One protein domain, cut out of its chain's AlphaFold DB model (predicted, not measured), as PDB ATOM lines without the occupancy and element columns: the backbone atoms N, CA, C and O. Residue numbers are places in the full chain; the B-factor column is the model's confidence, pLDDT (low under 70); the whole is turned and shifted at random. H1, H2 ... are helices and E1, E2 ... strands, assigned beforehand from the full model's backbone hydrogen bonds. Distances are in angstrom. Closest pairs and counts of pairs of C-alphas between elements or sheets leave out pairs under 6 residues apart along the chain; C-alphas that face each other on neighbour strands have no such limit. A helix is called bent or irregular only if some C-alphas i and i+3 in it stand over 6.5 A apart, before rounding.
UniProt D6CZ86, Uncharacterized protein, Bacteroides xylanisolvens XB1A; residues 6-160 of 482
ATOM      1  N   LEU A   6      -1.198  32.732 -21.102       58.00
ATOM      2  CA  LEU A   6      -2.108  33.193 -20.069       58.00
ATOM      3  C   LEU A   6      -3.520  32.936 -20.597       58.00
ATOM      4  O   LEU A   6      -3.900  33.461 -21.650       58.00
ATOM      5  N   SER A   7      -4.263  32.061 -19.915       48.28
ATOM      6  CA  SER A   7      -5.702  31.985 -20.136       48.28
ATOM      7  C   SER A   7      -6.267  33.387 -19.897       48.28
ATOM      8  O   SER A   7      -5.641  34.199 -19.213       48.28
ATOM      9  N   SER A   8      -7.400  33.717 -20.507       43.91
ATOM     10  CA  SER A   8      -8.119  34.954 -20.205       43.91
ATOM     11  C   SER A   8      -8.520  34.940 -18.724       43.91
ATOM     12  O   SER A   8      -9.619  34.504 -18.391       43.91
ATOM     13  N   GLU A   9      -7.599  35.300 -17.826       53.12
ATOM     14  CA  GLU A   9      -7.795  35.141 -16.394       53.12
ATOM     15  C   GLU A   9      -8.811  36.177 -15.897       53.12
ATOM     16  O   GLU A   9      -8.611  37.380 -16.083       53.12
ATOM     17  N   PRO A  10      -9.885  35.739 -15.221       51.78
ATOM     18  CA  PRO A  10     -10.954  36.607 -14.732       51.78
ATOM     19  C   PRO A  10     -10.601  37.384 -13.444       51.78
ATOM     20  O   PRO A  10     -11.499  37.941 -12.814       51.78
ATOM     21  N   TYR A  11      -9.328  37.437 -13.027       60.06
ATOM     22  CA  TYR A  11      -8.942  37.883 -11.676       60.06
ATOM     23  C   TYR A  11      -8.166  39.203 -11.590       60.06
ATOM     24  O   TYR A  11      -7.921  39.664 -10.477       60.06
ATOM     25  N   PHE A  12      -7.825  39.848 -12.713       73.06
ATOM     26  CA  PHE A  12      -7.243  41.194 -12.692       73.06
ATOM     27  C   PHE A  12      -8.348  42.257 -12.562       73.06
ATOM     28  O   PHE A  12      -8.987  42.638 -13.544       73.06
ATOM     29  N   ASN A  13      -8.584  42.741 -11.343       76.00
ATOM     30  CA  ASN A  13      -9.496  43.843 -11.054       76.00
ATOM     31  C   ASN A  13      -8.716  45.146 -10.772       76.00
ATOM     32  O   ASN A  13      -8.242  45.347  -9.652       76.00
ATOM     33  N   PRO A  14      -8.626  46.087 -11.727       76.19
ATOM     34  CA  PRO A  14      -7.856  47.321 -11.551       76.19
ATOM     35  C   PRO A  14      -8.398  48.243 -10.444       76.19
ATOM     36  O   PRO A  14      -7.684  49.122  -9.976       76.19
ATOM     37  N   GLN A  15      -9.651  48.067 -10.012       76.94
ATOM     38  CA  GLN A  15     -10.300  48.925  -9.011       76.94
ATOM     39  C   GLN A  15     -10.016  48.496  -7.561       76.94
ATOM     40  O   GLN A  15     -10.406  49.202  -6.634       76.94
ATOM     41  N   GLN A  16      -9.375  47.345  -7.341       81.81
ATOM     42  CA  GLN A  16      -9.127  46.794  -6.006       81.81
ATOM     43  C   GLN A  16      -7.623  46.733  -5.688       81.81
ATOM     44  O   GLN A  16      -6.802  46.638  -6.608       81.81
ATOM     45  N   PRO A  17      -7.240  46.760  -4.394       85.62
ATOM     46  CA  PRO A  17      -5.897  46.382  -3.973       85.62
ATOM     47  C   PRO A  17      -5.540  44.981  -4.478       85.62
ATOM     48  O   PRO A  17      -6.412  44.146  -4.736       85.62
ATOM     49  N   GLY A  18      -4.249  44.708  -4.618       89.75
ATOM     50  CA  GLY A  18      -3.797  43.426  -5.139       89.75
ATOM     51  C   GLY A  18      -2.362  43.102  -4.776       89.75
ATOM     52  O   GLY A  18      -1.544  43.981  -4.508       89.75
ATOM     53  N   THR A  19      -2.062  41.808  -4.756       92.06
ATOM     54  CA  THR A  19      -0.702  41.292  -4.625       92.06
ATOM     55  C   THR A  19      -0.312  40.576  -5.907       92.06
ATOM     56  O   THR A  19      -1.076  39.763  -6.424       92.06
ATOM     57  N   VAL A  20       0.876  40.885  -6.421       92.88
ATOM     58  CA  VAL A  20       1.451  40.244  -7.606       92.88
ATOM     59  C   VAL A  20       2.631  39.395  -7.164       92.88
ATOM     60  O   VAL A  20       3.602  39.909  -6.601       92.88
ATOM     61  N   CYS A  21       2.546  38.095  -7.417       94.56
ATOM     62  CA  CYS A  21       3.624  37.146  -7.174       94.56
ATOM     63  C   CYS A  21       4.286  36.789  -8.501       94.56
ATOM     64  O   CYS A  21       3.585  36.415  -9.442       94.56
ATOM     65  N   ILE A  22       5.617  36.884  -8.571       95.31
ATOM     66  CA  ILE A  22       6.387  36.464  -9.747       95.31
ATOM     67  C   ILE A  22       7.556  35.556  -9.381       95.31
ATOM     68  O   ILE A  22       8.215  35.758  -8.360       95.31
ATOM     69  N   ALA A  23       7.831  34.576 -10.236       95.75
ATOM     70  CA  ALA A  23       8.997  33.706 -10.158       95.75
ATOM     71  C   ALA A  23       9.870  33.918 -11.396       95.75
ATOM     72  O   ALA A  23       9.409  33.752 -12.524       95.75
ATOM     73  N   ILE A  24      11.135  34.284 -11.187       93.31
ATOM     74  CA  ILE A  24      12.072  34.572 -12.278       93.31
ATOM     75  C   ILE A  24      13.393  33.833 -12.095       93.31
ATOM     76  O   ILE A  24      14.015  33.920 -11.039       93.31
ATOM     77  N   ASP A  25      13.855  33.149 -13.139       90.50
ATOM     78  CA  ASP A  25      15.250  32.721 -13.242       90.50
ATOM     79  C   ASP A  25      16.046  33.811 -13.966       90.50
ATOM     80  O   ASP A  25      15.784  34.149 -15.125       90.50
ATOM     81  N   ARG A  26      17.039  34.372 -13.273       77.38
ATOM     82  CA  ARG A  26      17.883  35.443 -13.813       77.38
ATOM     83  C   ARG A  26      18.751  34.969 -14.979       77.38
ATOM     84  O   ARG A  26      19.081  35.777 -15.845       77.38
ATOM     85  N   TYR A  27      19.134  33.697 -14.985       84.69
ATOM     86  CA  TYR A  27      20.044  33.119 -15.972       84.69
ATOM     87  C   TYR A  27      19.300  32.473 -17.146       84.69
ATOM     88  O   TYR A  27      19.897  32.237 -18.192       84.69
ATOM     89  N   GLY A  28      17.991  32.245 -17.002       83.12
ATOM     90  CA  GLY A  28      17.136  31.701 -18.056       83.12
ATOM     91  C   GLY A  28      17.359  30.214 -18.342       83.12
ATOM     92  O   GLY A  28      17.016  29.761 -19.433       83.12
ATOM     93  N   HIS A  29      17.921  29.464 -17.391       86.06
ATOM     94  CA  HIS A  29      18.102  28.013 -17.492       86.06
ATOM     95  C   HIS A  29      16.818  27.245 -17.170       86.06
ATOM     96  O   HIS A  29      16.643  26.119 -17.627       86.06
ATOM     97  N   TYR A  30      15.922  27.854 -16.399       91.06
ATOM     98  CA  TYR A  30      14.634  27.305 -16.018       91.06
ATOM     99  C   TYR A  30      13.508  28.282 -16.344       91.06
ATOM    100  O   TYR A  30      13.623  29.490 -16.122       91.06
ATOM    101  N   ARG A  31      12.387  27.753 -16.835       90.06
ATOM    102  CA  ARG A  31      11.160  28.522 -17.047       90.06
ATOM    103  C   ARG A  31      10.046  27.912 -16.206       90.06
ATOM    104  O   ARG A  31       9.580  26.830 -16.551       90.06
ATOM    105  N   PRO A  32       9.603  28.584 -15.128       89.75
ATOM    106  CA  PRO A  32       8.449  28.119 -14.375       89.75
ATOM    107  C   PRO A  32       7.218  27.999 -15.287       89.75
ATOM    108  O   PRO A  32       7.064  28.769 -16.240       89.75
ATOM    109  N   SER A  33       6.324  27.056 -14.978       89.44
ATOM    110  CA  SER A  33       5.000  26.998 -15.610       89.44
ATOM    111  C   SER A  33       4.254  28.314 -15.395       89.44
ATOM    112  O   SER A  33       4.533  29.035 -14.440       89.44
ATOM    113  N   SER A  34       3.282  28.632 -16.250       86.12
ATOM    114  CA  SER A  34       2.589  29.929 -16.177       86.12
ATOM    115  C   SER A  34       1.991  30.221 -14.793       86.12
ATOM    116  O   SER A  34       2.206  31.308 -14.264       86.12
ATOM    117  N   GLU A  35       1.361  29.226 -14.162       85.44
ATOM    118  CA  GLU A  35       0.786  29.339 -12.809       85.44
ATOM    119  C   GLU A  35       1.835  29.508 -11.701       85.44
ATOM    120  O   GLU A  35       1.539  30.064 -10.643       85.44
ATOM    121  N   ASN A  36       3.058  29.018 -11.914       91.81
ATOM    122  CA  ASN A  36       4.164  29.177 -10.971       91.81
ATOM    123  C   ASN A  36       4.993  30.432 -11.262       91.81
ATOM    124  O   ASN A  36       5.688  30.915 -10.371       91.81
ATOM    125  N   ALA A  37       4.915  30.962 -12.485       92.44
ATOM    126  CA  ALA A  37       5.617  32.154 -12.934       92.44
ATOM    127  C   ALA A  37       4.923  33.442 -12.480       92.44
ATOM    128  O   ALA A  37       5.617  34.375 -12.082       92.44
ATOM    129  N   LEU A  38       3.588  33.505 -12.543       92.12
ATOM    130  CA  LEU A  38       2.799  34.710 -12.275       92.12
ATOM    131  C   LEU A  38       1.482  34.363 -11.574       92.12
ATOM    132  O   LEU A  38       0.743  33.509 -12.053       92.12
ATOM    133  N   ARG A  39       1.150  35.078 -10.491       91.38
ATOM    134  CA  ARG A  39      -0.197  35.066  -9.892       91.38
ATOM    135  C   ARG A  39      -0.642  36.464  -9.481       91.38
ATOM    136  O   ARG A  39       0.126  37.204  -8.859       91.38
ATOM    137  N   PHE A  40      -1.900  36.785  -9.773       89.69
ATOM    138  CA  PHE A  40      -2.596  37.962  -9.253       89.69
ATOM    139  C   PHE A  40      -3.519  37.544  -8.103       89.69
ATOM    140  O   PHE A  40      -4.360  36.665  -8.264       89.69
ATOM    141  N   LEU A  41      -3.368  38.170  -6.936       89.31
ATOM    142  CA  LEU A  41      -4.128  37.849  -5.726       89.31
ATOM    143  C   LEU A  41      -4.906  39.090  -5.268       89.31
ATOM    144  O   LEU A  41      -4.310  40.035  -4.748       89.31
ATOM    145  N   GLN A  42      -6.226  39.105  -5.487       82.62
ATOM    146  CA  GLN A  42      -7.089  40.274  -5.221       82.62
ATOM    147  C   GLN A  42      -8.356  39.969  -4.402       82.62
ATOM    148  O   GLN A  42      -9.011  40.893  -3.931       82.62
ATOM    149  N   GLN A  43      -8.702  38.693  -4.198       71.75
ATOM    150  CA  GLN A  43      -9.862  38.260  -3.408       71.75
ATOM    151  C   GLN A  43      -9.456  37.179  -2.394       71.75
ATOM    152  O   GLN A  43      -8.608  36.340  -2.694       71.75
ATOM    153  N   GLY A  44     -10.083  37.180  -1.213       73.31
ATOM    154  CA  GLY A  44      -9.837  36.190  -0.157       73.31
ATOM    155  C   GLY A  44      -8.579  36.450   0.684       73.31
ATOM    156  O   GLY A  44      -8.082  37.573   0.760       73.31
ATOM    157  N   ASP A  45      -8.082  35.403   1.350       82.19
ATOM    158  CA  ASP A  45      -6.867  35.470   2.169       82.19
ATOM    159  C   ASP A  45      -5.606  35.496   1.286       82.19
ATOM    160  O   ASP A  45      -5.090  34.466   0.840       82.19
ATOM    161  N   VAL A  46      -5.104  36.711   1.056       86.88
ATOM    162  CA  VAL A  46      -3.901  36.993   0.262       86.88
ATOM    163  C   VAL A  46      -2.668  36.271   0.807       86.88
ATOM    164  O   VAL A  46      -1.874  35.771   0.013       86.88
ATOM    165  N   GLU A  47      -2.488  36.182   2.128       89.50
ATOM    166  CA  GLU A  47      -1.317  35.500   2.703       89.50
ATOM    167  C   GLU A  47      -1.362  34.002   2.417       89.50
ATOM    168  O   GLU A  47      -0.332  33.383   2.138       89.50
ATOM    169  N   THR A  48      -2.558  33.412   2.412       89.69
ATOM    170  CA  THR A  48      -2.730  32.024   1.983       89.69
ATOM    171  C   THR A  48      -2.469  31.838   0.492       89.69
ATOM    172  O   THR A  48      -1.778  30.887   0.123       89.69
ATOM    173  N   GLY A  49      -2.890  32.776  -0.358       91.00
ATOM    174  CA  GLY A  49      -2.531  32.777  -1.780       91.00
ATOM    175  C   GLY A  49      -1.017  32.864  -2.024       91.00
ATOM    176  O   GLY A  49      -0.475  32.103  -2.829       91.00
ATOM    177  N   VAL A  50      -0.315  33.731  -1.285       92.44
ATOM    178  CA  VAL A  50       1.152  33.851  -1.343       92.44
ATOM    179  C   VAL A  50       1.813  32.549  -0.892       92.44
ATOM    180  O   VAL A  50       2.730  32.070  -1.553       92.44
ATOM    181  N   ARG A  51       1.338  31.934   0.197       92.69
ATOM    182  CA  ARG A  51       1.871  30.654   0.681       92.69
ATOM    183  C   ARG A  51       1.718  29.544  -0.358       92.69
ATOM    184  O   ARG A  51       2.697  28.869  -0.647       92.69
ATOM    185  N   HIS A  52       0.544  29.428  -0.983       93.62
ATOM    186  CA  HIS A  52       0.321  28.475  -2.072       93.62
ATOM    187  C   HIS A  52       1.258  28.716  -3.260       93.62
ATOM    188  O   HIS A  52       1.816  27.765  -3.795       93.62
ATOM    189  N   PHE A  53       1.487  29.976  -3.644       94.81
ATOM    190  CA  PHE A  53       2.445  30.313  -4.699       94.81
ATOM    191  C   PHE A  53       3.870  29.826  -4.384       94.81
ATOM    192  O   PHE A  53       4.553  29.289  -5.260       94.81
ATOM    193  N   LEU A  54       4.318  29.999  -3.136       95.69
ATOM    194  CA  LEU A  54       5.623  29.510  -2.691       95.69
ATOM    195  C   LEU A  54       5.664  27.971  -2.672       95.69
ATOM    196  O   LEU A  54       6.602  27.386  -3.212       95.69
ATOM    197  N   ASP A  55       4.642  27.325  -2.104       95.38
ATOM    198  CA  ASP A  55       4.536  25.863  -2.021       95.38
ATOM    199  C   ASP A  55       4.549  25.207  -3.404       95.38
ATOM    200  O   ASP A  55       5.225  24.200  -3.605       95.38
ATOM    201  N   ASP A  56       3.831  25.763  -4.377       95.00
ATOM    202  CA  ASP A  56       3.745  25.183  -5.718       95.00
ATOM    203  C   ASP A  56       5.071  25.304  -6.483       95.00
ATOM    204  O   ASP A  56       5.461  24.379  -7.200       95.00
ATOM    205  N   ASN A  57       5.826  26.384  -6.255       96.12
ATOM    206  CA  ASN A  57       7.193  26.514  -6.758       96.12
ATOM    207  C   ASN A  57       8.157  25.526  -6.076       96.12
ATOM    208  O   ASN A  57       8.977  24.908  -6.757       96.12
ATOM    209  N   VAL A  58       8.046  25.319  -4.758       95.88
ATOM    210  CA  VAL A  58       8.838  24.310  -4.025       95.88
ATOM    211  C   VAL A  58       8.514  22.892  -4.510       95.88
ATOM    212  O   VAL A  58       9.426  22.098  -4.750       95.88
ATOM    213  N   LYS A  59       7.233  22.572  -4.727       93.56
ATOM    214  CA  LYS A  59       6.805  21.291  -5.310       93.56
ATOM    215  C   LYS A  59       7.363  21.103  -6.718       93.56
ATOM    216  O   LYS A  59       7.884  20.031  -7.007       93.56
ATOM    217  N   ALA A  60       7.319  22.124  -7.574       93.12
ATOM    218  CA  ALA A  60       7.912  22.044  -8.911       93.12
ATOM    219  C   ALA A  60       9.432  21.806  -8.852       93.12
ATOM    220  O   ALA A  60       9.952  20.961  -9.578       93.12
ATOM    221  N   ALA A  61      10.133  22.463  -7.922       93.75
ATOM    222  CA  ALA A  61      11.563  22.244  -7.697       93.75
ATOM    223  C   ALA A  61      11.892  20.799  -7.280       93.75
ATOM    224  O   ALA A  61      12.960  20.297  -7.614       93.75
ATOM    225  N   SER A  62      10.979  20.111  -6.584       91.62
ATOM    226  CA  SER A  62      11.173  18.705  -6.190       91.62
ATOM    227  C   SER A  62      11.205  17.729  -7.375       91.62
ATOM    228  O   SER A  62      11.714  16.618  -7.240       91.62
ATOM    229  N   LEU A  63      10.701  18.157  -8.537       92.06
ATOM    230  CA  LEU A  63      10.731  17.406  -9.793       92.06
ATOM    231  C   LEU A  63      11.949  17.755 -10.665       92.06
ATOM    232  O   LEU A  63      12.062  17.250 -11.777       92.06
ATOM    233  N   CYS A  64      12.848  18.619 -10.193       93.56
ATOM    234  CA  CYS A  64      14.027  19.057 -10.934       93.56
ATOM    235  C   CYS A  64      15.271  18.220 -10.586       93.56
ATOM    236  O   CYS A  64      15.391  17.634  -9.508       93.56
ATOM    237  N   THR A  65      16.243  18.202 -11.494       94.06
ATOM    238  CA  THR A  65      17.565  17.595 -11.303       94.06
ATOM    239  C   THR A  65      18.379  18.328 -10.238       94.06
ATOM    240  O   THR A  65      19.243  17.716  -9.626       94.06
ATOM    241  N   TYR A  66      18.118  19.605  -9.984       94.19
ATOM    242  CA  TYR A  66      18.622  20.418  -8.876       94.19
ATOM    243  C   TYR A  66      17.653  21.584  -8.662       94.19
ATOM    244  O   TYR A  66      16.836  21.867  -9.534       94.19
ATOM    245  N   VAL A  67      17.732  22.278  -7.524       95.31
ATOM    246  CA  VAL A  67      16.867  23.442  -7.280       95.31
ATOM    247  C   VAL A  67      17.249  24.590  -8.226       95.31
ATOM    248  O   VAL A  67      18.373  25.086  -8.123       95.31
ATOM    249  N   PRO A  68      16.349  25.038  -9.125       94.81
ATOM    250  CA  PRO A  68      16.658  26.112 -10.067       94.81
ATOM    251  C   PRO A  68      16.989  27.440  -9.372       94.81
ATOM    252  O   PRO A  68      16.470  27.731  -8.292       94.81
ATOM    253  N   ASP A  69      17.775  28.299 -10.033       93.50
ATOM    254  CA  ASP A  69      18.173  29.631  -9.535       93.50
ATOM    255  C   ASP A  69      17.048  30.678  -9.661       93.50
ATOM    256  O   ASP A  69      17.237  31.817 -10.100       93.50
ATOM    257  N   VAL A  70      15.839  30.286  -9.271       95.44
ATOM    258  CA  VAL A  70      14.644  31.122  -9.316       95.44
ATOM    259  C   VAL A  70      14.591  32.033  -8.094       95.44
ATOM    260  O   VAL A  70      14.834  31.619  -6.958       95.44
ATOM    261  N   THR A  71      14.223  33.288  -8.321       95.56
ATOM    262  CA  THR A  71      13.855  34.240  -7.274       95.56
ATOM    263  C   THR A  71      12.349  34.465  -7.301       95.56
ATOM    264  O   THR A  71      11.786  34.834  -8.330       95.56
ATOM    265  N   LEU A  72      11.720  34.263  -6.150       96.19
ATOM    266  CA  LEU A  72      10.309  34.498  -5.883       96.19
ATOM    267  C   LEU A  72      10.155  35.910  -5.306       96.19
ATOM    268  O   LEU A  72      10.788  36.255  -4.300       96.19
ATOM    269  N   LEU A  73       9.346  36.739  -5.961       95.62
ATOM    270  CA  LEU A  73       9.112  38.135  -5.606       95.62
ATOM    271  C   LEU A  73       7.624  38.370  -5.356       95.62
ATOM    272  O   LEU A  73       6.780  37.924  -6.133       95.62
ATOM    273  N   VAL A  74       7.311  39.103  -4.291       95.19
ATOM    274  CA  VAL A  74       5.938  39.477  -3.931       95.19
ATOM    275  C   VAL A  74       5.840  40.994  -3.880       95.19
ATOM    276  O   VAL A  74       6.613  41.637  -3.169       95.19
ATOM    277  N   PHE A  75       4.898  41.564  -4.625       93.94
ATOM    278  CA  PHE A  75       4.640  43.000  -4.683       93.94
ATOM    279  C   PHE A  75       3.223  43.297  -4.209       93.94
ATOM    280  O   PHE A  75       2.269  42.716  -4.722       93.94
ATOM    281  N   ARG A  76       3.083  44.236  -3.270       91.81
ATOM    282  CA  ARG A  76       1.785  44.730  -2.801       91.81
ATOM    283  C   ARG A  76       1.427  46.066  -3.428       91.81
ATOM    284  O   ARG A  76       2.228  47.005  -3.452       91.81
ATOM    285  N   PHE A  77       0.186  46.161  -3.883       89.69
ATOM    286  CA  PHE A  77      -0.382  47.355  -4.479       89.69
ATOM    287  C   PHE A  77      -1.644  47.761  -3.727       89.69
ATOM    288  O   PHE A  77      -2.555  46.958  -3.530       89.69
ATOM    289  N   GLN A  78      -1.706  49.037  -3.345       87.19
ATOM    290  CA  GLN A  78      -2.911  49.636  -2.759       87.19
ATOM    291  C   GLN A  78      -4.044  49.752  -3.788       87.19
ATOM    292  O   GLN A  78      -5.214  49.774  -3.430       87.19
ATOM    293  N   SER A  79      -3.692  49.808  -5.073       84.62
ATOM    294  CA  SER A  79      -4.608  49.753  -6.205       84.62
ATOM    295  C   SER A  79      -3.878  49.148  -7.398       84.62
ATOM    296  O   SER A  79      -2.710  49.462  -7.629       84.62
ATOM    297  N   MET A  80      -4.561  48.285  -8.147       86.62
ATOM    298  CA  MET A  80      -4.024  47.652  -9.356       86.62
ATOM    299  C   MET A  80      -4.248  48.488 -10.625       86.62
ATOM    300  O   MET A  80      -3.880  48.050 -11.710       86.62
ATOM    301  N   LYS A  81      -4.830  49.690 -10.512       86.19
ATOM    302  CA  LYS A  81      -5.231  50.537 -11.647       86.19
ATOM    303  C   LYS A  81      -4.091  50.854 -12.614       86.19
ATOM    304  O   LYS A  81      -4.308  50.853 -13.822       86.19
ATOM    305  N   ASP A  82      -2.908  51.114 -12.068       85.38
ATOM    306  CA  ASP A  82      -1.736  51.525 -12.843       85.38
ATOM    307  C   ASP A  82      -0.853  50.332 -13.237       85.38
ATOM    308  O   ASP A  82       0.094  50.489 -14.003       85.38
ATOM    309  N   VAL A  83      -1.160  49.124 -12.740       88.06
ATOM    310  CA  VAL A  83      -0.434  47.907 -13.112       88.06
ATOM    311  C   VAL A  83      -0.850  47.518 -14.534       88.06
ATOM    312  O   VAL A  83      -2.039  47.314 -14.778       88.06
ATOM    313  N   PRO A  84       0.085  47.383 -15.488       88.44
ATOM    314  CA  PRO A  84      -0.270  47.006 -16.850       88.44
ATOM    315  C   PRO A  84      -0.919  45.615 -16.868       88.44
ATOM    316  O   PRO A  84      -0.303  44.676 -16.361       88.44
ATOM    317  N   PRO A  85      -2.119  45.423 -17.436       85.00
ATOM    318  CA  PRO A  85      -2.719  44.098 -17.535       85.00
ATOM    319  C   PRO A  85      -1.993  43.242 -18.589       85.00
ATOM    320  O   PRO A  85      -1.463  43.787 -19.563       85.00
ATOM    321  N   PRO A  86      -1.975  41.905 -18.446       82.75
ATOM    322  CA  PRO A  86      -1.441  41.032 -19.483       82.75
ATOM    323  C   PRO A  86      -2.257  41.108 -20.776       82.75
ATOM    324  O   PRO A  86      -3.487  41.185 -20.749       82.75
ATOM    325  N   VAL A  87      -1.580  41.043 -21.925       81.19
ATOM    326  CA  VAL A  87      -2.253  41.028 -23.232       81.19
ATOM    327  C   VAL A  87      -2.781  39.622 -23.530       81.19
ATOM    328  O   VAL A  87      -2.128  38.623 -23.227       81.19
ATOM    329  N   SER A  88      -3.956  39.528 -24.160       72.75
ATOM    330  CA  SER A  88      -4.552  38.242 -24.550       72.75
ATOM    331  C   SER A  88      -3.581  37.401 -25.390       72.75
ATOM    332  O   SER A  88      -3.017  37.878 -26.375       72.75
ATOM    333  N   GLY A  89      -3.364  36.146 -24.986       74.06
ATOM    334  CA  GLY A  89      -2.444  35.218 -25.651       74.06
ATOM    335  C   GLY A  89      -0.953  35.438 -25.354       74.06
ATOM    336  O   GLY A  89      -0.129  34.673 -25.859       74.06
ATOM    337  N   GLN A  90      -0.588  36.434 -24.536       83.69
ATOM    338  CA  GLN A  90       0.779  36.623 -24.044       83.69
ATOM    339  C   GLN A  90       1.151  35.507 -23.053       83.69
ATOM    340  O   GLN A  90       0.304  34.986 -22.328       83.69
ATOM    341  N   THR A  91       2.425  35.118 -23.017       85.19
ATOM    342  CA  THR A  91       2.933  34.167 -22.019       85.19
ATOM    343  C   THR A  91       3.309  34.886 -20.726       85.19
ATOM    344  O   THR A  91       3.700  36.057 -20.758       85.19
ATOM    345  N   ALA A  92       3.247  34.183 -19.592       87.12
ATOM    346  CA  ALA A  92       3.621  34.746 -18.292       87.12
ATOM    347  C   ALA A  92       5.060  35.299 -18.292       87.12
ATOM    348  O   ALA A  92       5.275  36.440 -17.898       87.12
ATOM    349  N   ASP A  93       6.028  34.539 -18.819       85.56
ATOM    350  CA  ASP A  93       7.435  34.967 -18.932       85.56
ATOM    351  C   ASP A  93       7.583  36.271 -19.729       85.56
ATOM    352  O   ASP A  93       8.254  37.203 -19.284       85.56
ATOM    353  N   ARG A  94       6.891  36.377 -20.872       88.00
ATOM    354  CA  ARG A  94       6.950  37.571 -21.717       88.00
ATOM    355  C   ARG A  94       6.315  38.775 -21.032       88.00
ATOM    356  O   ARG A  94       6.873  39.863 -21.088       88.00
ATOM    357  N   TYR A  95       5.172  38.592 -20.377       90.50
ATOM    358  CA  TYR A  95       4.539  39.659 -19.602       90.50
ATOM    359  C   TYR A  95       5.443  40.138 -18.458       90.50
ATOM    360  O   TYR A  95       5.646  41.340 -18.294       90.50
ATOM    361  N   ILE A  96       6.045  39.212 -17.705       90.94
ATOM    362  CA  ILE A  96       6.956  39.553 -16.609       90.94
ATOM    363  C   ILE A  96       8.156  40.346 -17.138       90.94
ATOM    364  O   ILE A  96       8.464  41.415 -16.612       90.94
ATOM    365  N   ARG A  97       8.825  39.837 -18.177       89.50
ATOM    366  CA  ARG A  97      10.082  40.391 -18.696       89.50
ATOM    367  C   ARG A  97       9.897  41.697 -19.464       89.50
ATOM    368  O   ARG A  97      10.660  42.630 -19.232       89.50
ATOM    369  N   ASP A  98       8.907  41.757 -20.350       91.12
ATOM    370  CA  ASP A  98       8.758  42.857 -21.308       91.12
ATOM    371  C   ASP A  98       7.800  43.949 -20.809       91.12
ATOM    372  O   ASP A  98       7.784  45.046 -21.362       91.12
ATOM    373  N   THR A  99       6.971  43.668 -19.796       92.19
ATOM    374  CA  THR A  99       5.909  44.587 -19.349       92.19
ATOM    375  C   THR A  99       5.999  44.900 -17.857       92.19
ATOM    376  O   THR A  99       6.218  46.052 -17.483       92.19
ATOM    377  N   LEU A 100       5.874  43.893 -16.989       92.19
ATOM    378  CA  LEU A 100       5.768  44.105 -15.544       92.19
ATOM    379  C   LEU A 100       7.086  44.578 -14.914       92.19
ATOM    380  O   LEU A 100       7.074  45.533 -14.145       92.19
ATOM    381  N   LEU A 101       8.221  43.938 -15.217       92.69
ATOM    382  CA  LEU A 101       9.520  44.341 -14.662       92.69
ATOM    383  C   LEU A 101       9.941  45.757 -15.104       92.69
ATOM    384  O   LEU A 101      10.355  46.521 -14.229       92.69
ATOM    385  N   PRO A 102       9.811  46.156 -16.389       94.31
ATOM    386  CA  PRO A 102      10.036  47.541 -16.806       94.31
ATOM    387  C   PRO A 102       9.150  48.549 -16.066       94.31
ATOM    388  O   PRO A 102       9.656  49.576 -15.623       94.31
ATOM    389  N   PHE A 103       7.866  48.234 -15.870       93.62
ATOM    390  CA  PHE A 103       6.944  49.069 -15.094       93.62
ATOM    391  C   PHE A 103       7.360  49.189 -13.618       93.62
ATOM    392  O   PHE A 103       7.438  50.282 -13.065       93.62
ATOM    393  N   LEU A 104       7.691  48.072 -12.968       93.44
ATOM    394  CA  LEU A 104       8.171  48.077 -11.583       93.44
ATOM    395  C   LEU A 104       9.453  48.909 -11.432       93.44
ATOM    396  O   LEU A 104       9.622  49.596 -10.424       93.44
ATOM    397  N   ALA A 105      10.337  48.862 -12.433       91.69
ATOM    398  CA  ALA A 105      11.558  49.655 -12.468       91.69
ATOM    399  C   ALA A 105      11.279  51.153 -12.677       91.69
ATOM    400  O   ALA A 105      11.880  51.964 -11.973       91.69
ATOM    401  N   SER A 106      10.362  51.533 -13.579       93.62
ATOM    402  CA  SER A 106       9.997  52.945 -13.791       93.62
ATOM    403  C   SER A 106       9.363  53.569 -12.548       93.62
ATOM    404  O   SER A 106       9.652  54.714 -12.219       93.62
ATOM    405  N   GLU A 107       8.574  52.787 -11.812       90.75
ATOM    406  CA  GLU A 107       7.947  53.192 -10.549       90.75
ATOM    407  C   GLU A 107       8.881  53.058  -9.327       90.75
ATOM    408  O   GLU A 107       8.463  53.305  -8.196       90.75
ATOM    409  N   SER A 108      10.140  52.627  -9.516       90.38
ATOM    410  CA  SER A 108      11.110  52.356  -8.437       90.38
ATOM    411  C   SER A 108      10.555  51.465  -7.312       90.38
ATOM    412  O   SER A 108      10.903  51.615  -6.137       90.38
ATOM    413  N   ARG A 109       9.673  50.518  -7.657       89.56
ATOM    414  CA  ARG A 109       8.996  49.657  -6.684       89.56
ATOM    415  C   ARG A 109       9.880  48.495  -6.258       89.56
ATOM    416  O   ARG A 109      10.335  47.694  -7.073       89.56
ATOM    417  N   LEU A 110      10.056  48.362  -4.947       91.38
ATOM    418  CA  LEU A 110      10.743  47.225  -4.346       91.38
ATOM    419  C   LEU A 110       9.751  46.112  -3.982       91.38
ATOM    420  O   LEU A 110       8.620  46.402  -3.585       91.38
ATOM    421  N   PRO A 111      10.162  44.839  -4.100       93.25
ATOM    422  CA  PRO A 111       9.355  43.722  -3.635       93.25
ATOM    423  C   PRO A 111       9.261  43.746  -2.108       93.25
ATOM    424  O   PRO A 111      10.244  44.013  -1.418       93.25
ATOM    425  N   GLU A 112       8.092  43.399  -1.584       92.62
ATOM    426  CA  GLU A 112       7.882  43.202  -0.151       92.62
ATOM    427  C   GLU A 112       8.609  41.945   0.342       92.62
ATOM    428  O   GLU A 112       9.288  41.971   1.367       92.62
ATOM    429  N   LYS A 113       8.506  40.845  -0.417       92.50
ATOM    430  CA  LYS A 113       9.246  39.603  -0.157       92.50
ATOM    431  C   LYS A 113      10.161  39.287  -1.336       92.50
ATOM    432  O   LYS A 113       9.740  39.344  -2.490       92.50
ATOM    433  N   LYS A 114      11.410  38.921  -1.031       93.56
ATOM    434  CA  LYS A 114      12.417  38.443  -1.992       93.56
ATOM    435  C   LYS A 114      13.070  37.166  -1.467       93.56
ATOM    436  O   LYS A 114      13.991  37.219  -0.645       93.56
ATOM    437  N   ILE A 115      12.606  36.032  -1.974       94.19
ATOM    438  CA  ILE A 115      12.984  34.695  -1.511       94.19
ATOM    439  C   ILE A 115      13.653  33.950  -2.669       94.19
ATOM    440  O   ILE A 115      13.155  33.992  -3.790       94.19
ATOM    441  N   THR A 116      14.793  33.294  -2.439       94.31
ATOM    442  CA  THR A 116      15.342  32.383  -3.458       94.31
ATOM    443  C   THR A 116      14.647  31.031  -3.346       94.31
ATOM    444  O   THR A 116      14.266  30.617  -2.251       94.31
ATOM    445  N   LEU A 117      14.479  30.322  -4.458       95.62
ATOM    446  CA  LEU A 117      13.834  29.011  -4.441       95.62
ATOM    447  C   LEU A 117      14.629  27.997  -3.602       95.62
ATOM    448  O   LEU A 117      14.033  27.199  -2.886       95.62
ATOM    449  N   ALA A 118      15.962  28.088  -3.604       94.44
ATOM    450  CA  ALA A 118      16.829  27.305  -2.722       94.44
ATOM    451  C   ALA A 118      16.528  27.548  -1.231       94.44
ATOM    452  O   ALA A 118      16.405  26.584  -0.472       94.44
ATOM    453  N   ASP A 119      16.347  28.809  -0.825       94.69
ATOM    454  CA  ASP A 119      15.971  29.164   0.550       94.69
ATOM    455  C   ASP A 119      14.597  28.590   0.920       94.69
ATOM    456  O   ASP A 119      14.441  27.990   1.984       94.69
ATOM    457  N   ALA A 120      13.610  28.736   0.029       95.56
ATOM    458  CA  ALA A 120      12.256  28.237   0.248       95.56
ATOM    459  C   ALA A 120      12.227  26.706   0.383       95.56
ATOM    460  O   ALA A 120      11.590  26.173   1.293       95.56
ATOM    461  N   VAL A 121      12.958  25.989  -0.478       95.44
ATOM    462  CA  VAL A 121      13.076  24.522  -0.423       95.44
ATOM    463  C   VAL A 121      13.712  24.086   0.897       95.44
ATOM    464  O   VAL A 121      13.145  23.250   1.599       95.44
ATOM    465  N   TYR A 122      14.854  24.668   1.278       95.00
ATOM    466  CA  TYR A 122      15.527  24.311   2.530       95.00
ATOM    467  C   TYR A 122      14.663  24.610   3.764       95.00
ATOM    468  O   TYR A 122      14.561  23.783   4.674       95.00
ATOM    469  N   SER A 123      13.991  25.765   3.778       94.56
ATOM    470  CA  SER A 123      13.060  26.146   4.843       94.56
ATOM    471  C   SER A 123      11.894  25.167   4.958       94.56
ATOM    472  O   SER A 123      11.532  24.759   6.060       94.56
ATOM    473  N   THR A 124      11.342  24.726   3.828       94.56
ATOM    474  CA  THR A 124      10.248  23.748   3.814       94.56
ATOM    475  C   THR A 124      10.696  22.421   4.424       94.56
ATOM    476  O   THR A 124       9.987  21.859   5.254       94.56
ATOM    477  N   LEU A 125      11.900  21.953   4.079       91.75
ATOM    478  CA  LEU A 125      12.454  20.691   4.582       91.75
ATOM    479  C   LEU A 125      12.772  20.717   6.085       91.75
ATOM    480  O   LEU A 125      12.618  19.700   6.754       91.75
ATOM    481  N   THR A 126      13.236  21.852   6.610       91.69
ATOM    482  CA  THR A 126      13.741  21.950   7.995       91.69
ATOM    483  C   THR A 126      12.738  22.547   8.977       91.69
ATOM    484  O   THR A 126      12.794  22.252  10.168       91.69
ATOM    485  N   ARG A 127      11.825  23.397   8.497       90.50
ATOM    486  CA  ARG A 127      10.905  24.195   9.324       90.50
ATOM    487  C   ARG A 127       9.436  24.025   8.933       90.50
ATOM    488  O   ARG A 127       8.577  24.587   9.604       90.50
ATOM    489  N   GLY A 128       9.133  23.288   7.861       90.75
ATOM    490  CA  GLY A 128       7.761  23.024   7.414       90.75
ATOM    491  C   GLY A 128       7.050  24.214   6.760       90.75
ATOM    492  O   GLY A 128       5.837  24.170   6.591       90.75
ATOM    493  N   THR A 129       7.776  25.281   6.402       90.88
ATOM    494  CA  THR A 129       7.218  26.459   5.717       90.88
ATOM    495  C   THR A 129       8.169  26.984   4.640       90.88
ATOM    496  O   THR A 129       9.374  27.088   4.908       90.88
ATOM    497  N   PRO A 130       7.669  27.358   3.447       90.00
ATOM    498  CA  PRO A 130       8.499  27.931   2.391       90.00
ATOM    499  C   PRO A 130       8.790  29.426   2.599       90.00
ATOM    500  O   PRO A 130       9.726  29.952   1.996       90.00
ATOM    501  N   ASP A 131       8.017  30.135   3.435       87.75
ATOM    502  CA  ASP A 131       8.269  31.553   3.710       87.75
ATOM    503  C   ASP A 131       9.403  31.708   4.727       87.75
ATOM    504  O   ASP A 131       9.228  31.571   5.938       87.75
ATOM    505  N   CYS A 132      10.587  32.017   4.209       86.12
ATOM    506  CA  CYS A 132      11.802  32.205   4.988       86.12
ATOM    507  C   CYS A 132      12.255  33.672   5.055       86.12
ATOM    508  O   CYS A 132      13.410  33.941   5.393       86.12
ATOM    509  N   SER A 133      11.381  34.632   4.728       81.19
ATOM    510  CA  SER A 133      11.744  36.056   4.604       81.19
ATOM    511  C   SER A 133      12.415  36.611   5.869       81.19
ATOM    512  O   SER A 133      13.432  37.300   5.795       81.19
ATOM    513  N   VAL A 134      11.896  36.239   7.043       77.44
ATOM    514  CA  VAL A 134      12.421  36.639   8.365       77.44
ATOM    515  C   VAL A 134      13.695  35.863   8.739       77.44
ATOM    516  O   VAL A 134      14.541  36.331   9.498       77.44
ATOM    517  N   LEU A 135      13.851  34.664   8.183       75.75
ATOM    518  CA  LEU A 135      14.811  33.655   8.623       75.75
ATOM    519  C   LEU A 135      16.105  33.656   7.807       75.75
ATOM    520  O   LEU A 135      17.123  33.166   8.290       75.75
ATOM    521  N   LYS A 136      16.089  34.271   6.622       73.75
ATOM    522  CA  LYS A 136      17.188  34.284   5.647       73.75
ATOM    523  C   LYS A 136      18.564  34.616   6.232       73.75
ATOM    524  O   LYS A 136      19.562  34.033   5.824       73.75
ATOM    525  N   LYS A 137      18.633  35.538   7.201       78.38
ATOM    526  CA  LYS A 137      19.902  35.953   7.832       78.38
ATOM    527  C   LYS A 137      20.573  34.843   8.655       78.38
ATOM    528  O   LYS A 137      21.770  34.929   8.894       78.38
ATOM    529  N   HIS A 138      19.825  33.816   9.058       81.19
ATOM    530  CA  HIS A 138      20.303  32.740   9.928       81.19
ATOM    531  C   HIS A 138      20.770  31.503   9.150       81.19
ATOM    532  O   HIS A 138      21.606  30.763   9.648       81.19
ATOM    533  N   PHE A 139      20.306  31.298   7.912       85.75
ATOM    534  CA  PHE A 139      20.647  30.102   7.128       85.75
ATOM    535  C   PHE A 139      22.147  29.937   6.887       85.75
ATOM    536  O   PHE A 139      22.671  28.840   7.025       85.75
ATOM    537  N   MET A 140      22.870  31.025   6.612       81.81
ATOM    538  CA  MET A 140      24.321  30.965   6.381       81.81
ATOM    539  C   MET A 140      25.132  30.538   7.615       81.81
ATOM    540  O   MET A 140      26.315  30.238   7.482       81.81
ATOM    541  N   GLN A 141      24.521  30.526   8.803       87.31
ATOM    542  CA  GLN A 141      25.140  30.046  10.040       87.31
ATOM    543  C   GLN A 141      24.893  28.545  10.260       87.31
ATOM    544  O   GLN A 141      25.549  27.932  11.098       87.31
ATOM    545  N   GLU A 142      23.966  27.940   9.514       91.38
ATOM    546  CA  GLU A 142      23.628  26.525   9.620       91.38
ATOM    547  C   GLU A 142      24.504  25.687   8.683       91.38
ATOM    548  O   GLU A 142      24.445  25.820   7.460       91.38
ATOM    549  N   THR A 143      25.264  24.746   9.244       92.75
ATOM    550  CA  THR A 143      26.093  23.813   8.462       92.75
ATOM    551  C   THR A 143      25.264  23.040   7.431       92.75
ATOM    552  O   THR A 143      25.676  22.917   6.278       92.75
ATOM    553  N   GLY A 144      24.053  22.607   7.804       93.38
ATOM    554  CA  GLY A 144      23.152  21.869   6.913       93.38
ATOM    555  C   GLY A 144      22.713  22.661   5.675       93.38
ATOM    556  O   GLY A 144      22.537  22.079   4.602       93.38
ATOM    557  N   TYR A 145      22.593  23.988   5.781       93.56
ATOM    558  CA  TYR A 145      22.266  24.848   4.646       93.56
ATOM    559  C   TYR A 145      23.448  24.969   3.675       93.56
ATOM    560  O   TYR A 145      23.270  24.864   2.460       93.56
ATOM    561  N   ILE A 146      24.670  25.114   4.199       92.25
ATOM    562  CA  ILE A 146      25.892  25.154   3.382       92.25
ATOM    563  C   ILE A 146      26.085  23.830   2.629       92.25
ATOM    564  O   ILE A 146      26.340  23.838   1.424       92.25
ATOM    565  N   GLU A 147      25.891  22.693   3.301       93.94
ATOM    566  CA  GLU A 147      25.935  21.367   2.673       93.94
ATOM    567  C   GLU A 147      24.831  21.178   1.626       93.94
ATOM    568  O   GLU A 147      25.060  20.600   0.561       93.94
ATOM    569  N   PHE A 148      23.620  21.672   1.896       94.88
ATOM    570  CA  PHE A 148      22.526  21.670   0.928       94.88
ATOM    571  C   PHE A 148      22.899  22.438  -0.345       94.88
ATOM    572  O   PHE A 148      22.794  21.874  -1.436       94.88
ATOM    573  N   LEU A 149      23.393  23.674  -0.225       93.75
ATOM    574  CA  LEU A 149      23.832  24.469  -1.376       93.75
ATOM    575  C   LEU A 149      25.000  23.813  -2.123       93.75
ATOM    576  O   LEU A 149      25.030  23.840  -3.356       93.75
ATOM    577  N   GLY A 150      25.938  23.198  -1.396       92.94
ATOM    578  CA  GLY A 150      27.031  22.414  -1.972       92.94
ATOM    579  C   GLY A 150      26.511  21.283  -2.862       92.94
ATOM    580  O   GLY A 150      26.889  21.203  -4.032       92.94
ATOM    581  N   ARG A 151      25.558  20.488  -2.357       91.12
ATOM    582  CA  ARG A 151      24.902  19.413  -3.122       91.12
ATOM    583  C   ARG A 151      24.147  19.935  -4.345       91.12
ATOM    584  O   ARG A 151      24.222  19.321  -5.406       91.12
ATOM    585  N   GLN A 152      23.441  21.066  -4.238       93.62
ATOM    586  CA  GLN A 152      22.756  21.655  -5.400       93.62
ATOM    587  C   GLN A 152      23.748  22.101  -6.479       93.62
ATOM    588  O   GLN A 152      23.512  21.873  -7.664       93.62
ATOM    589  N   ARG A 153      24.886  22.684  -6.083       92.19
ATOM    590  CA  ARG A 153      25.949  23.087  -7.015       92.19
ATOM    591  C   ARG A 153      26.586  21.886  -7.712       92.19
ATOM    592  O   ARG A 153      26.821  21.942  -8.914       92.19
ATOM    593  N   GLU A 154      26.840  20.810  -6.974       89.81
ATOM    594  CA  GLU A 154      27.349  19.566  -7.551       89.81
ATOM    595  C   GLU A 154      26.366  19.000  -8.580       89.81
ATOM    596  O   GLU A 154      26.742  18.775  -9.728       89.81
ATOM    597  N   ARG A 155      25.083  18.870  -8.217       91.62
ATOM    598  CA  ARG A 155      24.040  18.392  -9.137       91.62
ATOM    599  C   ARG A 155      23.933  19.279 -10.380       91.62
ATOM    600  O   ARG A 155      23.874  18.764 -11.491       91.62
ATOM    601  N   LYS A 156      24.007  20.600 -10.223       92.12
ATOM    602  CA  LYS A 156      24.018  21.549 -11.344       92.12
ATOM    603  C   LYS A 156      25.173  21.303 -12.328       92.12
ATOM    604  O   LYS A 156      24.970  21.434 -13.535       92.12
ATOM    605  N   ASN A 157      26.346  20.903 -11.833       90.50
ATOM    606  CA  ASN A 157      27.481  20.513 -12.675       90.50
ATOM    607  C   ASN A 157      27.250  19.157 -13.354       90.50
ATOM    608  O   ASN A 157      27.460  19.045 -14.559       90.50
ATOM    609  N   ILE A 158      26.782  18.151 -12.604       90.56
ATOM    610  CA  ILE A 158      26.488  16.801 -13.119       90.56
ATOM    611  C   ILE A 158      25.514  16.871 -14.299       90.56
ATOM    612  O   ILE A 158      25.762  16.274 -15.344       90.56
ATOM    613  N   TYR A 159      24.442  17.649 -14.144       93.00
ATOM    614  CA  TYR A 159      23.384  17.802 -15.142       93.00
ATOM    615  C   TYR A 159      23.617  18.963 -16.113       93.00
ATOM    616  O   TYR A 159      22.695  19.361 -16.819       93.00
ATOM    617  N   ARG A 160      24.834  19.524 -16.166       92.44
ATOM    618  CA  ARG A 160      25.259  20.511 -17.178       92.44
ATOM    619  C   ARG A 160      24.288  21.688 -17.331       92.44
ATOM    620  O   ARG A 160      23.951  22.087 -18.441       92.44
TER     621      ARG A 160
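AT A GLANCE: This is residues 6 to 160 of the 482 residues of an uncharacterized protein of Bacteroides xylanisolvens XB1A (UniProt D6CZ86). A four-stranded antiparallel sheet makes the core, with the long helix H2 along the strands over one face and H3 across them over the other. H4 follows E4 at one end of the sheet, and beyond it H6 stands off the sheet at the far end of the whole, reached through the short H5. The printed part has 155 residues, with six named helices and four named strands in the order E1 H1 E2 H2 E3 H3 E4 H4 H5 H6; the sheet's order is E2 E1 E3 E4, and the class is mixed, helices and strands. The whole is compact, with a radius of gyration of the C-alphas of 16.1 A, and only just elongated, with spans of 47 by 31 by 26 A.

HOW THE PARTS SIT: The sheet runs from E2, residues 38 to 41, through E1, residues 18 to 25, and E3, residues 70 to 77, to E4, residues 113 to 116; E2 and E4 are its edge strands. E1 and E3 are antiparallel at 162 degrees, with N 20 and O 75 at 2.9 A and N 73 and O 22 at 2.8 A, within hydrogen-bond range. E2 and E1 are antiparallel at 164 degrees, with N 41 and O 19 at 2.8 A. E3 and E4 are antiparallel at 172 degrees, with N 72 and O 115 at 2.8 A. H2, residues 46 to 62, lies over E1 and E3 at a height over the sheet of 9.4 A and runs along the strands, at 11 degrees to E1 on the local plane. E2, H2 and E3 form a split strand-helix-strand unit, two strands running the same way with E1 between them in the sheet, and its crossover is right-handed. H3, residues 92 to 106, is on the opposite face, over E1 at a height of 9.8 A, and runs across the strands, at 67 degrees to E1 on the local plane. H4, residues 117 to 127, is on the same face as H2 but over none of the strands; H2 and H4 with H3 on the other face give three layers, helices on both faces of a sheet. H2, with residues 54 to 61 alone, touches H4 about perpendicular at 81 degrees, the closest C-alphas being those of Val 58 and Val 121, 5.6 A. H1, residues 34 to 37, is on the same face as H2 and touches H3 at residues 92 to 93 alone, the closest C-alphas being those of Ser 34 and Ala 92, 5.4 A. H6, residues 143 to 158, is not on the sheet; with residues 145 to 149 alone it only just touches H4, with 3 pairs of C-alphas within 8 A, the closest those of Tyr 122 and Tyr 145 at 7.1 A, at a steep tilt of 43 degrees, opposite ways. H5, residues 136 to 139, is close but not clearly touching H4, the closest C-alphas being those of Asp 119 and Lys 136, 7.3 A. Every O i to N i+4 pair is within hydrogen-bond range in H2, H4 and H6; in H3 8 of 11 are, and H1 and H5 are too short for such a pair.

IN THESE COORDINATES: E1 begins at C-alpha 18, (-3.797, 43.426, -5.139), and is 23.3 A long; E3 is 22.6 A, and E2 and E4 are 10.0 A each. H2 is 24.6 A long, from C-alpha 46 at (-3.901, 36.993, 0.262). H3, 19.8 A, is irregular, but only just: C-alphas 98 and 101 are 6.9 A apart. H4 is 14.9 A long, H1 5.0 A and H5 5.6 A. H6, 22.7 A, ends at C-alpha 158, (26.488, 16.801, -13.119).

THE WHOLE: The two C-alphas farthest apart are those of Gln 15 and Ile 158, 49.0 A. The printed part has no cut. The link from E3 to H3, 14 residues, is long. The mean pLDDT of the printed part is 88.1, and residues 6 to 11 are under 70.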